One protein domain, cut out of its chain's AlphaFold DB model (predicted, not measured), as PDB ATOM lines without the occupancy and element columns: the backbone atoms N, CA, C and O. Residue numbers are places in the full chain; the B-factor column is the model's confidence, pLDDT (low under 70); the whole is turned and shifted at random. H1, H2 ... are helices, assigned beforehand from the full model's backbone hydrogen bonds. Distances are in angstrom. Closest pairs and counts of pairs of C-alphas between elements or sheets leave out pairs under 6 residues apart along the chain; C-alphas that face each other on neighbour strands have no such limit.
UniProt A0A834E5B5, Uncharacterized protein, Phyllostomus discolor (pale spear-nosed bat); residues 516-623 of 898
ATOM      1  N   GLU A 516     299.262 315.941 281.985       48.28
ATOM      2  CA  GLU A 516     299.982 315.594 280.740       48.28
ATOM      3  C   GLU A 516     300.801 316.768 280.166       48.28
ATOM      4  O   GLU A 516     301.965 316.605 279.802       48.28
ATOM      5  N   LEU A 517     300.238 317.982 280.103       47.50
ATOM      6  CA  LEU A 517     300.903 319.134 279.470       47.50
ATOM      7  C   LEU A 517     302.089 319.683 280.288       47.50
ATOM      8  O   LEU A 517     303.084 320.110 279.697       47.50
ATOM      9  N   LEU A 518     302.034 319.665 281.629       49.34
ATOM     10  CA  LEU A 518     303.126 320.178 282.469       49.34
ATOM     11  C   LEU A 518     304.240 319.150 282.668       49.34
ATOM     12  O   LEU A 518     305.405 319.551 282.661       49.34
ATOM     13  N   SER A 519     303.924 317.848 282.758       57.88
ATOM     14  CA  SER A 519     304.961 316.807 282.782       57.88
ATOM     15  C   SER A 519     305.763 316.813 281.483       57.88
ATOM     16  O   SER A 519     306.986 316.731 281.506       57.88
ATOM     17  N   VAL A 520     305.089 316.976 280.338       59.28
ATOM     18  CA  VAL A 520     305.758 317.001 279.033       59.28
ATOM     19  C   VAL A 520     306.507 318.318 278.822       59.28
ATOM     20  O   VAL A 520     307.621 318.298 278.315       59.28
ATOM     21  N   GLY A 521     305.974 319.453 279.286       62.88
ATOM     22  CA  GLY A 521     306.687 320.734 279.253       62.88
ATOM     23  C   GLY A 521     307.909 320.809 280.184       62.88
ATOM     24  O   GLY A 521     308.819 321.594 279.927       62.88
ATOM     25  N   MET A 522     307.948 320.039 281.278       62.88
ATOM     26  CA  MET A 522     309.142 319.889 282.127       62.88
ATOM     27  C   MET A 522     310.177 318.977 281.476       62.88
ATOM     28  O   MET A 522     311.304 319.415 281.280       62.88
ATOM     29  N   VAL A 523     309.760 317.795 281.015       68.75
ATOM     30  CA  VAL A 523     310.622 316.865 280.267       68.75
ATOM     31  C   VAL A 523     311.219 317.529 279.018       68.75
ATOM     32  O   VAL A 523     312.392 317.331 278.725       68.75
ATOM     33  N   ALA A 524     310.446 318.364 278.315       79.44
ATOM     34  CA  ALA A 524     310.937 319.179 277.206       79.44
ATOM     35  C   ALA A 524     312.015 320.168 277.636       79.44
ATOM     36  O   ALA A 524     313.041 320.249 276.978       79.44
ATOM     37  N   ARG A 525     311.834 320.890 278.745       77.31
ATOM     38  CA  ARG A 525     312.844 321.847 279.214       77.31
ATOM     39  C   ARG A 525     314.135 321.173 279.671       77.31
ATOM     40  O   ARG A 525     315.195 321.660 279.305       77.31
ATOM     41  N   ASP A 526     314.052 320.053 280.382       77.25
ATOM     42  CA  ASP A 526     315.241 319.313 280.829       77.25
ATOM     43  C   ASP A 526     316.029 318.750 279.638       77.25
ATOM     44  O   ASP A 526     317.252 318.847 279.590       77.25
ATOM     45  N   PHE A 527     315.323 318.220 278.633       84.19
ATOM     46  CA  PHE A 527     315.937 317.757 277.392       84.19
ATOM     47  C   PHE A 527     316.561 318.912 276.587       84.19
ATOM     48  O   PHE A 527     317.666 318.778 276.070       84.19
ATOM     49  N   LEU A 528     315.899 320.072 276.507       86.44
ATOM     50  CA  LEU A 528     316.428 321.250 275.807       86.44
ATOM     51  C   LEU A 528     317.661 321.849 276.502       86.44
ATOM     52  O   LEU A 528     318.545 322.367 275.821       86.44
ATOM     53  N   GLU A 529     317.753 321.767 277.833       83.56
ATOM     54  CA  GLU A 529     318.973 322.139 278.562       83.56
ATOM     55  C   GLU A 529     320.160 321.234 278.203       83.56
ATOM     56  O   GLU A 529     321.273 321.737 278.046       83.56
ATOM     57  N   ASP A 530     319.938 319.935 277.980       84.56
ATOM     58  CA  ASP A 530     320.985 319.041 277.469       84.56
ATOM     59  C   ASP A 530     321.406 319.435 276.041       84.56
ATOM     60  O   ASP A 530     322.594 319.622 275.771       84.56
ATOM     61  N   VAL A 531     320.434 319.692 275.154       88.19
ATOM     62  CA  VAL A 531     320.678 320.098 273.754       88.19
ATOM     63  C   VAL A 531     321.502 321.388 273.644       88.19
ATOM     64  O   VAL A 531     322.308 321.520 272.724       88.19
ATOM     65  N   LYS A 532     321.377 322.331 274.590       86.94
ATOM     66  CA  LYS A 532     322.204 323.559 274.622       86.94
ATOM     67  C   LYS A 532     323.702 323.279 274.707       86.94
ATOM     68  O   LYS A 532     324.495 324.118 274.280       86.94
ATOM     69  N   SER A 533     324.081 322.137 275.272       83.00
ATOM     70  CA  SER A 533     325.474 321.721 275.428       83.00
ATOM     71  C   SER A 533     326.000 320.875 274.262       83.00
ATOM     72  O   SER A 533     327.189 320.561 274.229       83.00
ATOM     73  N   TRP A 534     325.146 320.506 273.301       89.75
ATOM     74  CA  TRP A 534     325.537 319.657 272.182       89.75
ATOM     75  C   TRP A 534     326.377 320.427 271.156       89.75
ATOM     76  O   TRP A 534     325.953 321.443 270.603       89.75
ATOM     77  N   GLU A 535     327.550 319.887 270.830       86.38
ATOM     78  CA  GLU A 535     328.308 320.272 269.638       86.38
ATOM     79  C   GLU A 535     327.880 319.410 268.440       86.38
ATOM     80  O   GLU A 535     327.482 318.254 268.600       86.38
ATOM     81  N   VAL A 536     327.948 319.963 267.226       84.19
ATOM     82  CA  VAL A 536     327.599 319.231 265.997       84.19
ATOM     83  C   VAL A 536     328.754 318.296 265.642       84.19
ATOM     84  O   VAL A 536     329.767 318.741 265.101       84.19
ATOM     85  N   SER A 537     328.610 317.009 265.962       81.06
ATOM     86  CA  SER A 537     329.633 315.985 265.698       81.06
ATOM     87  C   SER A 537     329.117 314.862 264.805       81.06
ATOM     88  O   SER A 537     329.787 314.499 263.841       81.06
ATOM     89  N   ASP A 538     327.918 314.350 265.100       84.00
ATOM     90  CA  ASP A 538     327.217 313.348 264.295       84.00
ATOM     91  C   ASP A 538     325.774 313.822 264.054       84.00
ATOM     92  O   ASP A 538     324.865 313.509 264.832       84.00
ATOM     93  N   PRO A 539     325.561 314.626 262.996       83.88
ATOM     94  CA  PRO A 539     324.255 315.177 262.669       83.88
ATOM     95  C   PRO A 539     323.154 314.122 262.548       83.88
ATOM     96  O   PRO A 539     322.023 314.403 262.927       83.88
ATOM     97  N   GLU A 540     323.454 312.927 262.036       81.00
ATOM     98  CA  GLU A 540     322.433 311.909 261.766       81.00
ATOM     99  C   GLU A 540     321.895 311.302 263.065       81.00
ATOM    100  O   GLU A 540     320.679 311.212 263.258       81.00
ATOM    101  N   GLU A 541     322.788 310.945 263.993       83.25
ATOM    102  CA  GLU A 541     322.401 310.400 265.297       83.25
ATOM    103  C   GLU A 541     321.732 311.471 266.174       83.25
ATOM    104  O   GLU A 541     320.719 311.215 266.834       83.25
ATOM    105  N   GLN A 542     322.269 312.695 266.174       91.44
ATOM    106  CA  GLN A 542     321.742 313.789 266.993       91.44
ATOM    107  C   GLN A 542     320.361 314.254 266.508       91.44
ATOM    108  O   GLN A 542     319.474 314.501 267.329       91.44
ATOM    109  N   LEU A 543     320.130 314.317 265.191       90.25
ATOM    110  CA  LEU A 543     318.806 314.611 264.637       90.25
ATOM    111  C   LEU A 543     317.822 313.458 264.860       90.25
ATOM    112  O   LEU A 543     316.648 313.721 265.113       90.25
ATOM    113  N   GLN A 544     318.277 312.201 264.843       87.00
ATOM    114  CA  GLN A 544     317.410 311.068 265.171       87.00
ATOM    115  C   GLN A 544     316.900 311.145 266.615       87.00
ATOM    116  O   GLN A 544     315.703 310.997 266.848       87.00
ATOM    117  N   LYS A 545     317.771 311.486 267.577       88.56
ATOM    118  CA  LYS A 545     317.369 311.707 268.980       88.56
ATOM    119  C   LYS A 545     316.311 312.802 269.116       88.56
ATOM    120  O   LYS A 545     315.396 312.675 269.928       88.56
ATOM    121  N   LEU A 546     316.409 313.865 268.312       92.25
ATOM    122  CA  LEU A 546     315.401 314.926 268.270       92.25
ATOM    123  C   LEU A 546     314.064 314.440 267.693       92.25
ATOM    124  O   LEU A 546     313.016 314.822 268.211       92.25
ATOM    125  N   ILE A 547     314.087 313.591 266.661       86.38
ATOM    126  CA  ILE A 547     312.871 313.011 266.064       86.38
ATOM    127  C   ILE A 547     312.172 312.103 267.072       86.38
ATOM    128  O   ILE A 547     310.968 312.245 267.292       86.38
ATOM    129  N   ASP A 548     312.922 311.219 267.727       85.31
ATOM    130  CA  ASP A 548     312.387 310.309 268.738       85.31
ATOM    131  C   ASP A 548     311.772 311.106 269.901       85.31
ATOM    132  O   ASP A 548     310.667 310.812 270.366       85.31
ATOM    133  N   PHE A 549     312.438 312.183 270.328       87.44
ATOM    134  CA  PHE A 549     311.923 313.075 271.362       87.44
ATOM    135  C   PHE A 549     310.636 313.800 270.937       87.44
ATOM    136  O   PHE A 549     309.659 313.815 271.690       87.44
ATOM    137  N   MET A 550     310.596 314.350 269.718       89.56
ATOM    138  CA  MET A 550     309.399 314.973 269.143       89.56
ATOM    139  C   MET A 550     308.214 313.998 269.134       89.56
ATOM    140  O   MET A 550     307.106 314.387 269.507       89.56
ATOM    141  N   GLN A 551     308.440 312.736 268.754       83.56
ATOM    142  CA  GLN A 551     307.412 311.693 268.749       83.56
ATOM    143  C   GLN A 551     306.920 311.351 270.162       83.56
ATOM    144  O   GLN A 551     305.717 311.225 270.381       83.56
ATOM    145  N   ILE A 552     307.820 311.249 271.146       81.12
ATOM    146  CA  ILE A 552     307.450 311.004 272.550       81.12
ATOM    147  C   ILE A 552     306.573 312.142 273.086       81.12
ATOM    148  O   ILE A 552     305.561 311.897 273.748       81.12
ATOM    149  N   VAL A 553     306.955 313.390 272.807       79.31
ATOM    150  CA  VAL A 553     306.212 314.583 273.229       79.31
ATOM    151  C   VAL A 553     304.843 314.631 272.554       79.31
ATOM    152  O   VAL A 553     303.838 314.799 273.246       79.31
ATOM    153  N   SER A 554     304.777 314.419 271.237       80.06
ATOM    154  CA  SER A 554     303.527 314.501 270.478       80.06
ATOM    155  C   SER A 554     302.539 313.391 270.833       80.06
ATOM    156  O   SER A 554     301.343 313.661 270.953       80.06
ATOM    157  N   GLN A 555     303.020 312.168 271.084       74.62
ATOM    158  CA  GLN A 555     302.194 311.053 271.553       74.62
ATOM    159  C   GLN A 555     301.618 311.321 272.946       74.62
ATOM    160  O   GLN A 555     300.437 311.064 273.177       74.62
ATOM    161  N   LYS A 556     302.421 311.879 273.863       68.25
ATOM    162  CA  LYS A 556     301.972 312.200 275.227       68.25
ATOM    163  C   LYS A 556     300.985 313.364 275.279       68.25
ATOM    164  O   LYS A 556     300.105 313.352 276.128       68.25
ATOM    165  N   THR A 557     301.106 314.358 274.396       64.62
ATOM    166  CA  THR A 557     300.186 315.512 274.369       64.62
ATOM    167  C   THR A 557     299.076 315.400 273.329       64.62
ATOM    168  O   THR A 557     298.263 316.315 273.220       64.62
ATOM    169  N   LYS A 558     299.041 314.307 272.551       73.19
ATOM    170  CA  LYS A 558     298.139 314.090 271.401       73.19
ATOM    171  C   LYS A 558     298.099 315.273 270.419       73.19
ATOM    172  O   LYS A 558     297.103 315.499 269.740       73.19
ATOM    173  N   SER A 559     299.176 316.054 270.376       76.19
ATOM    174  CA  SER A 559     299.314 317.284 269.593       76.19
ATOM    175  C   SER A 559     300.792 317.638 269.442       76.19
ATOM    176  O   SER A 559     301.591 317.370 270.340       76.19
ATOM    177  N   TYR A 560     301.142 318.294 268.334       79.62
ATOM    178  CA  TYR A 560     302.472 318.861 268.086       79.62
ATOM    179  C   TYR A 560     302.662 320.260 268.697       79.62
ATOM    180  O   TYR A 560     303.739 320.839 268.571       79.62
ATOM    181  N   ASP A 561     301.660 320.821 269.379       79.12
ATOM    182  CA  ASP A 561     301.730 322.186 269.920       79.12
ATOM    183  C   ASP A 561     302.849 322.365 270.948       79.12
ATOM    184  O   ASP A 561     303.452 323.431 271.023       79.12
ATOM    185  N   THR A 562     303.173 321.328 271.720       78.75
ATOM    186  CA  THR A 562     304.291 321.354 272.675       78.75
ATOM    187  C   THR A 562     305.639 321.417 271.957       78.75
ATOM    188  O   THR A 562     306.526 322.173 272.352       78.75
ATOM    189  N   TRP A 563     305.784 320.669 270.860       88.25
ATOM    190  CA  TRP A 563     306.968 320.730 270.006       88.25
ATOM    191  C   TRP A 563     307.120 322.122 269.381       88.25
ATOM    192  O   TRP A 563     308.184 322.726 269.461       88.25
ATOM    193  N   VAL A 564     306.031 322.681 268.849       82.94
ATOM    194  CA  VAL A 564     306.023 323.991 268.183       82.94
ATOM    195  C   VAL A 564     306.257 325.146 269.161       82.94
ATOM    196  O   VAL A 564     307.132 325.973 268.929       82.94
ATOM    197  N   ASN A 565     305.489 325.215 270.250       80.12
ATOM    198  CA  ASN A 565     305.444 326.391 271.123       80.12
ATOM    199  C   ASN A 565     306.510 326.387 272.225       80.12
ATOM    200  O   ASN A 565     306.780 327.446 272.792       80.12
ATOM    201  N   ILE A 566     307.085 325.223 272.558       82.50
ATOM    202  CA  ILE A 566     308.100 325.088 273.619       82.50
ATOM    203  C   ILE A 566     309.459 324.681 273.050       82.50
ATOM    204  O   ILE A 566     310.464 325.268 273.434       82.50
ATOM    205  N   CYS A 567     309.515 323.679 272.166       87.75
ATOM    206  CA  CYS A 567     310.800 323.158 271.687       87.75
ATOM    207  C   CYS A 567     311.366 324.024 270.558       87.75
ATOM    208  O   CYS A 567     312.456 324.568 270.693       87.75
ATOM    209  N   LEU A 568     310.618 324.223 269.468       88.75
ATOM    210  CA  LEU A 568     311.082 325.003 268.313       88.75
ATOM    211  C   LEU A 568     311.235 326.508 268.598       88.75
ATOM    212  O   LEU A 568     311.826 327.215 267.782       88.75
ATOM    213  N   THR A 569     310.726 327.006 269.727       86.62
ATOM    214  CA  THR A 569     310.933 328.377 270.224       86.62
ATOM    215  C   THR A 569     312.163 328.513 271.127       86.62
ATOM    216  O   THR A 569     312.586 329.641 271.386       86.62
ATOM    217  N   ASP A 570     312.757 327.409 271.596       90.19
ATOM    218  CA  ASP A 570     313.959 327.445 272.430       90.19
ATOM    219  C   ASP A 570     315.199 327.799 271.603       90.19
ATOM    220  O   ASP A 570     315.508 327.190 270.576       90.19
ATOM    221  N   TRP A 571     315.942 328.791 272.087       86.31
ATOM    222  CA  TRP A 571     317.111 329.322 271.394       86.31
ATOM    223  C   TRP A 571     318.257 328.305 271.275       86.31
ATOM    224  O   TRP A 571     318.981 328.315 270.281       86.31
ATOM    225  N   GLY A 572     318.419 327.413 272.256       87.12
ATOM    226  CA  GLY A 572     319.450 326.377 272.250       87.12
ATOM    227  C   GLY A 572     319.243 325.374 271.126       87.12
ATOM    228  O   GLY A 572     320.148 325.148 270.320       87.12
ATOM    229  N   LEU A 573     318.021 324.845 271.018       92.44
ATOM    230  CA  LEU A 573     317.643 323.945 269.929       92.44
ATOM    231  C   LEU A 573     317.722 324.640 268.564       92.44
ATOM    232  O   LEU A 573     318.268 324.074 267.617       92.44
ATOM    233  N   GLN A 574     317.218 325.872 268.449       92.12
ATOM    234  CA  GLN A 574     317.319 326.647 267.208       92.12
ATOM    235  C   GLN A 574     318.777 326.820 266.767       92.12
ATOM    236  O   GLN A 574     319.104 326.580 265.605       92.12
ATOM    237  N   ASN A 575     319.664 327.197 267.692       90.94
ATOM    238  CA  ASN A 575     321.085 327.371 267.412       90.94
ATOM    239  C   ASN A 575     321.742 326.045 266.997       90.94
ATOM    240  O   ASN A 575     322.491 326.017 266.021       90.94
ATOM    241  N   PHE A 576     321.415 324.938 267.669       93.25
ATOM    242  CA  PHE A 576     321.877 323.601 267.290       93.25
ATOM    243  C   PHE A 576     321.447 323.224 265.863       93.25
ATOM    244  O   PHE A 576     322.283 322.813 265.055       93.25
ATOM    245  N   LEU A 577     320.173 323.419 265.505       92.25
ATOM    246  CA  LEU A 577     319.652 323.110 264.168       92.25
ATOM    247  C   LEU A 577     320.288 323.990 263.080       92.25
ATOM    248  O   LEU A 577     320.677 323.482 262.027       92.25
ATOM    249  N   VAL A 578     320.465 325.291 263.339       89.81
ATOM    250  CA  VAL A 578     321.172 326.216 262.432       89.81
ATOM    251  C   VAL A 578     322.623 325.779 262.229       89.81
ATOM    252  O   VAL A 578     323.097 325.709 261.094       89.81
ATOM    253  N   ASN A 579     323.332 325.455 263.312       88.94
ATOM    254  CA  ASN A 579     324.719 324.997 263.248       88.94
ATOM    255  C   ASN A 579     324.835 323.660 262.519       88.94
ATOM    256  O   ASN A 579     325.752 323.486 261.722       88.94
ATOM    257  N   THR A 580     323.868 322.762 262.707       88.94
ATOM    258  CA  THR A 580     323.791 321.481 261.998       88.94
ATOM    259  C   THR A 580     323.630 321.690 260.495       88.94
ATOM    260  O   THR A 580     324.351 321.080 259.707       88.94
ATOM    261  N   VAL A 581     322.751 322.604 260.071       87.50
ATOM    262  CA  VAL A 581     322.599 322.964 258.651       87.50
ATOM    263  C   VAL A 581     323.882 323.587 258.095       87.50
ATOM    264  O   VAL A 581     324.312 323.224 257.002       87.50
ATOM    265  N   ASN A 582     324.521 324.500 258.829       86.69
ATOM    266  CA  ASN A 582     325.755 325.148 258.378       86.69
ATOM    267  C   ASN A 582     326.925 324.167 258.264       86.69
ATOM    268  O   ASN A 582     327.643 324.201 257.269       86.69
ATOM    269  N   PHE A 583     327.075 323.264 259.231       84.94
ATOM    270  CA  PHE A 583     328.053 322.181 259.193       84.94
ATOM    271  C   PHE A 583     327.839 321.288 257.964       84.94
ATOM    272  O   PHE A 583     328.756 321.053 257.179       84.94
ATOM    273  N   CYS A 584     326.591 320.884 257.732       80.75
ATOM    274  CA  CYS A 584     326.193 320.070 256.589       80.75
ATOM    275  C   CYS A 584     326.381 320.782 255.236       80.75
ATOM    276  O   CYS A 584     326.726 320.169 254.233       80.75
ATOM    277  N   ARG A 585     326.240 322.106 255.166       80.44
ATOM    278  CA  ARG A 585     326.540 322.855 253.930       80.44
ATOM    279  C   ARG A 585     328.010 322.770 253.508       80.44
ATOM    280  O   ARG A 585     328.303 322.994 252.337       80.44
ATOM    281  N   MET A 586     328.922 322.471 254.433       70.19
ATOM    282  CA  MET A 586     330.364 322.421 254.169       70.19
ATOM    283  C   MET A 586     330.861 321.048 253.693       70.19
ATOM    284  O   MET A 586     332.040 320.922 253.365       70.19
ATOM    285  N   SER A 587     329.999 320.027 253.631       63.12
ATOM    286  CA  SER A 587     330.366 318.680 253.176       63.12
ATOM    287  C   SER A 587     329.529 318.252 251.954       63.12
ATOM    288  O   SER A 587     328.596 318.947 251.554       63.12
ATOM    289  N   SER A 588     329.811 317.099 251.335       56.78
ATOM    290  CA  SER A 588     329.236 316.701 250.032       56.78
ATOM    291  C   SER A 588     328.110 315.647 250.048       56.78
ATOM    292  O   SER A 588     327.645 315.261 248.977       56.78
ATOM    293  N   THR A 589     327.630 315.144 251.197       57.31
ATOM    294  CA  THR A 589     326.600 314.073 251.223       57.31
ATOM    295  C   THR A 589     325.583 314.244 252.366       57.31
ATOM    296  O   THR A 589     325.908 313.974 253.510       57.31
ATOM    297  N   HIS A 590     324.348 314.696 252.059       64.25
ATOM    298  CA  HIS A 590     323.360 315.156 253.072       64.25
ATOM    299  C   HIS A 590     321.937 314.637 252.873       64.25
ATOM    300  O   HIS A 590     321.003 315.189 253.448       64.25
ATOM    301  N   LYS A 591     321.712 313.634 252.017       69.44
ATOM    302  CA  LYS A 591     320.339 313.225 251.668       69.44
ATOM    303  C   LYS A 591     319.532 312.783 252.896       69.44
ATOM    304  O   LYS A 591     318.380 313.183 253.022       69.44
ATOM    305  N   PHE A 592     320.161 312.043 253.808       72.00
ATOM    306  CA  PHE A 592     319.531 311.542 255.031       72.00
ATOM    307  C   PHE A 592     319.335 312.638 256.094       72.00
ATOM    308  O   PHE A 592     318.237 312.820 256.619       72.00
ATOM    309  N   VAL A 593     320.351 313.474 256.319       79.06
ATOM    310  CA  VAL A 593     320.242 314.653 257.196       79.06
ATOM    311  C   VAL A 593     319.145 315.617 256.723       79.06
ATOM    312  O   VAL A 593     318.348 316.104 257.524       79.06
ATOM    313  N   LYS A 594     319.049 315.865 255.407       80.69
ATOM    314  CA  LYS A 594     317.973 316.677 254.824       80.69
ATOM    315  C   LYS A 594     316.601 316.061 255.110       80.69
ATOM    316  O   LYS A 594     315.700 316.812 255.464       80.69
ATOM    317  N   SER A 595     316.423 314.738 255.002       73.50
ATOM    318  CA  SER A 595     315.136 314.102 255.333       73.50
ATOM    319  C   SER A 595     314.787 314.202 256.817       73.50
ATOM    320  O   SER A 595     313.647 314.520 257.138       73.50
ATOM    321  N   GLN A 596     315.754 314.029 257.722       79.44
ATOM    322  CA  GLN A 596     315.508 314.168 259.161       79.44
ATOM    323  C   GLN A 596     315.120 315.606 259.541       79.44
ATOM    324  O   GLN A 596     314.169 315.825 260.292       79.44
ATOM    325  N   LEU A 597     315.796 316.602 258.962       86.94
ATOM    326  CA  LEU A 597     315.436 318.010 259.148       86.94
ATOM    327  C   LEU A 597     314.049 318.339 258.578       86.94
ATOM    328  O   LEU A 597     313.338 319.136 259.187       86.94
ATOM    329  N   ARG A 598     313.630 317.712 257.465       82.94
ATOM    330  CA  ARG A 598     312.247 317.836 256.957       82.94
ATOM    331  C   ARG A 598     311.246 317.352 257.995       82.94
ATOM    332  O   ARG A 598     310.328 318.095 258.306       82.94
ATOM    333  N   SER A 599     311.452 316.167 258.570       80.19
ATOM    334  CA  SER A 599     310.541 315.602 259.576       80.19
ATOM    335  C   SER A 599     310.422 316.460 260.839       80.19
ATOM    336  O   SER A 599     309.356 316.508 261.442       80.19
ATOM    337  N   LEU A 600     311.498 317.140 261.246       86.50
ATOM    338  CA  LEU A 600     311.503 317.993 262.440       86.50
ATOM    339  C   LEU A 600     310.858 319.367 262.210       86.50
ATOM    340  O   LEU A 600     310.278 319.938 263.139       86.50
ATOM    341  N   LEU A 601     311.007 319.917 260.999       86.19
ATOM    342  CA  LEU A 601     310.704 321.317 260.697       86.19
ATOM    343  C   LEU A 601     309.464 321.509 259.818       86.19
ATOM    344  O   LEU A 601     308.763 322.492 260.010       86.19
ATOM    345  N   ASP A 602     309.146 320.623 258.878       78.75
ATOM    346  CA  ASP A 602     308.007 320.793 257.967       78.75
ATOM    347  C   ASP A 602     306.787 319.974 258.438       78.75
ATOM    348  O   ASP A 602     306.939 318.782 258.698       78.75
ATOM    349  N   PRO A 603     305.577 320.559 258.587       69.69
ATOM    350  CA  PRO A 603     305.194 321.964 258.370       69.69
ATOM    351  C   PRO A 603     305.336 322.852 259.627       69.69
ATOM    352  O   PRO A 603     304.890 324.003 259.645       69.69
ATOM    353  N   HIS A 604     305.883 322.315 260.719       81.81
ATOM    354  CA  HIS A 604     305.844 322.903 262.064       81.81
ATOM    355  C   HIS A 604     306.528 324.274 262.198       81.81
ATOM    356  O   HIS A 604     306.040 325.131 262.934       81.81
ATOM    357  N   ILE A 605     307.608 324.517 261.458       78.12
ATOM    358  CA  ILE A 605     308.417 325.740 261.494       78.12
ATOM    359  C   ILE A 605     307.626 326.978 261.057       78.12
ATOM    360  O   ILE A 605     307.892 328.074 261.538       78.12
ATOM    361  N   TYR A 606     306.601 326.817 260.212       74.88
ATOM    362  CA  TYR A 606     305.753 327.928 259.759       74.88
ATOM    363  C   TYR A 606     304.776 328.428 260.829       74.88
ATOM    364  O   TYR A 606     304.106 329.436 260.620       74.88
ATOM    365  N   LYS A 607     304.666 327.723 261.962       76.00
ATOM    366  CA  LYS A 607     303.896 328.163 263.131       76.00
ATOM    367  C   LYS A 607     304.748 328.952 264.138       76.00
ATOM    368  O   LYS A 607     304.203 329.444 265.119       76.00
ATOM    369  N   VAL A 608     306.063 329.058 263.924       77.44
ATOM    370  CA  VAL A 608     307.011 329.684 264.858       77.44
ATOM    371  C   VAL A 608     307.358 331.092 264.373       77.44
ATOM    372  O   VAL A 608     307.936 331.253 263.303       77.44
ATOM    373  N   GLU A 609     307.041 332.119 265.167       71.19
ATOM    374  CA  GLU A 609     307.198 333.526 264.748       71.19
ATOM    375  C   GLU A 609     308.662 333.964 264.545       71.19
ATOM    376  O   GLU A 609     308.936 334.775 263.666       71.19
ATOM    377  N   ASN A 610     309.610 333.426 265.323       74.94
ATOM    378  CA  ASN A 610     310.983 333.953 265.413       74.94
ATOM    379  C   ASN A 610     312.083 332.907 265.145       74.94
ATOM    380  O   ASN A 610     313.152 332.967 265.752       74.94
ATOM    381  N   PHE A 611     311.849 331.926 264.267       81.69
ATOM    382  CA  PHE A 611     312.884 330.934 263.953       81.69
ATOM    383  C   PHE A 611     313.996 331.543 263.059       81.69
ATOM    384  O   PHE A 611     313.698 332.185 262.045       81.69
ATOM    385  N   PRO A 612     315.289 331.377 263.397       78.69
ATOM    386  CA  PRO A 612     316.392 331.979 262.652       78.69
ATOM    387  C   PRO A 612     316.624 331.300 261.298       78.69
ATOM    388  O   PRO A 612     316.662 330.080 261.187       78.69
ATOM    389  N   GLN A 613     316.866 332.104 260.258       77.94
ATOM    390  CA  GLN A 613     317.242 331.634 258.913       77.94
ATOM    391  C   GLN A 613     316.229 330.678 258.243       77.94
ATOM    392  O   GLN A 613     316.596 329.988 257.292       77.94
ATOM    393  N   THR A 614     314.957 330.682 258.666       75.06
ATOM    394  CA  THR A 614     313.880 329.796 258.173       75.06
ATOM    395  C   THR A 614     313.863 329.650 256.656       75.06
ATOM    396  O   THR A 614     313.903 328.535 256.146       75.06
ATOM    397  N   HIS A 615     313.874 330.763 255.916       72.06
ATOM    398  CA  HIS A 615     313.839 330.732 254.452       72.06
ATOM    399  C   HIS A 615     315.063 330.022 253.852       72.06
ATOM    400  O   HIS A 615     314.920 329.158 252.994       72.06
ATOM    401  N   SER A 616     316.266 330.331 254.346       74.50
ATOM    402  CA  SER A 616     317.519 329.738 253.862       74.50
ATOM    403  C   SER A 616     317.632 328.250 254.212       74.50
ATOM    404  O   SER A 616     318.128 327.455 253.411       74.50
ATOM    405  N   ILE A 617     317.172 327.865 255.406       81.62
ATOM    406  CA  ILE A 617     317.175 326.480 255.882       81.62
ATOM    407  C   ILE A 617     316.180 325.648 255.079       81.62
ATOM    408  O   ILE A 617     316.580 324.643 254.498       81.62
ATOM    409  N   MET A 618     314.923 326.093 254.964       79.88
ATOM    410  CA  MET A 618     313.905 325.378 254.189       79.88
ATOM    411  C   MET A 618     314.307 325.285 252.716       79.88
ATOM    412  O   MET A 618     314.257 324.202 252.141       79.88
ATOM    413  N   GLN A 619     314.823 326.364 252.117       74.62
ATOM    414  CA  GLN A 619     315.314 326.324 250.739       74.62
ATOM    415  C   GLN A 619     316.396 325.253 250.552       74.62
ATOM    416  O   GLN A 619     316.291 324.456 249.629       74.62
ATOM    417  N   TRP A 620     317.393 325.176 251.443       81.38
ATOM    418  CA  TRP A 620     318.457 324.165 251.371       81.38
ATOM    419  C   TRP A 620     317.948 322.736 251.613       81.38
ATOM    420  O   TRP A 620     318.381 321.796 250.941       81.38
ATOM    421  N   ILE A 621     317.011 322.572 252.550       79.88
ATOM    422  CA  ILE A 621     316.371 321.293 252.863       79.88
ATOM    423  C   ILE A 621     315.609 320.756 251.648       79.88
ATOM    424  O   ILE A 621     315.706 319.564 251.352       79.88
ATOM    425  N   PHE A 622     314.865 321.607 250.938       70.44
ATOM    426  CA  PHE A 622     314.058 321.228 249.773       70.44
ATOM    427  C   PHE A 622     314.817 321.303 248.441       70.44
ATOM    428  O   PHE A 622     314.303 320.846 247.424       70.44
ATOM    429  N   GLN A 623     316.059 321.793 248.441       67.94
ATOM    430  CA  GLN A 623     316.920 321.793 247.262       67.94
ATOM    431  C   GLN A 623     317.319 320.354 246.899       67.94
ATOM    432  O   GLN A 623     318.068 319.694 247.633       67.94
TER     433      GLN A 623
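What this domain is: This is residues 516 to 623 of the 898 residues of an uncharacterized protein of Phyllostomus discolor (pale spear-nosed bat) (UniProt A0A834E5B5). The longest helix, H2, runs between H1 on one side and H5 on the other, with H1 meeting it mainly at one end. The short H3 folds back onto H1 and H2 near that end, while H4 joins H2 and H5 in a loose up-and-down bundle, each of the three running against the one before it. H7 packs on H5 near its own last residues, with Ile 621 close to Lys 594, and the single turn H6 lies between H5 and H7 along the chain. The printed part has 108 residues with seven named helices, H1 to H7 in chain order, and no named strand; its class is all helix. It is compact, with a radius of gyration of the C-alphas of 13.2 A, and elongated, spanning 42 by 26 by 21 A.

How they stand to each other: H2, residues 539 to 557, touches H5, residues 591 to 601, with the closest C-alphas, of Glu 540 and Val 593, 5.8 A apart; they run the same way at a shallow tilt of 29 degrees. H4, residues 571 to 585, is close to H2 but not clearly touching, Pro 539 and Thr 580 having the closest C-alphas at 6.4 A, opposite ways at 37 degrees, a tilt only just steep. H4 and H5 are near each other, with 10 pairs of C-alphas within 10 A. H1, residues 516 to 531, forms a helical hairpin with H2, opposite ways at a shallow tilt of 13 degrees; H2 touches it with residues 553 to 557 alone, the closest C-alphas being those of Leu 517 and Thr 557, 6.3 A apart. H2 and H3, residues 561 to 567, form a second helical hairpin, at a steep tilt of 44 degrees, with the C-alphas of Met 550 and Trp 563 closest at 6.3 A. H7, residues 614 to 622, touches H5 at a steep tilt of 43 degrees, opposite ways, with the C-alphas of Lys 594 and Ile 621 closest at 5.3 A. H6, residues 604 to 607, only just touches H3, with 3 pairs of C-alphas within 8 A, the closest being Val 564 and His 604 at 6.2 A. H1 and H7 are apart. Every O i to N i+4 pair is within hydrogen-bond range in H1, H2, H3, H4, H5 and H7; H6 is too short for such a pair.

Where its parts are: H1 begins at C-alpha 516, at (299.982, 315.594, 280.740), and is 22.3 A long. H2 measures 26.8 A, H4 20.9 A and H5 15.5 A. H7 ends at C-alpha 622, at (314.058, 321.228, 249.773).

The domain as a whole: The C-alphas farthest apart, of Glu 516 and Ser 588, are 42.4 A apart. The printed part has no cut and no long link. Mean pLDDT of the printed part is 79.2; 17 residues are under 70, among them residues 516 to 523 and 587 to 591.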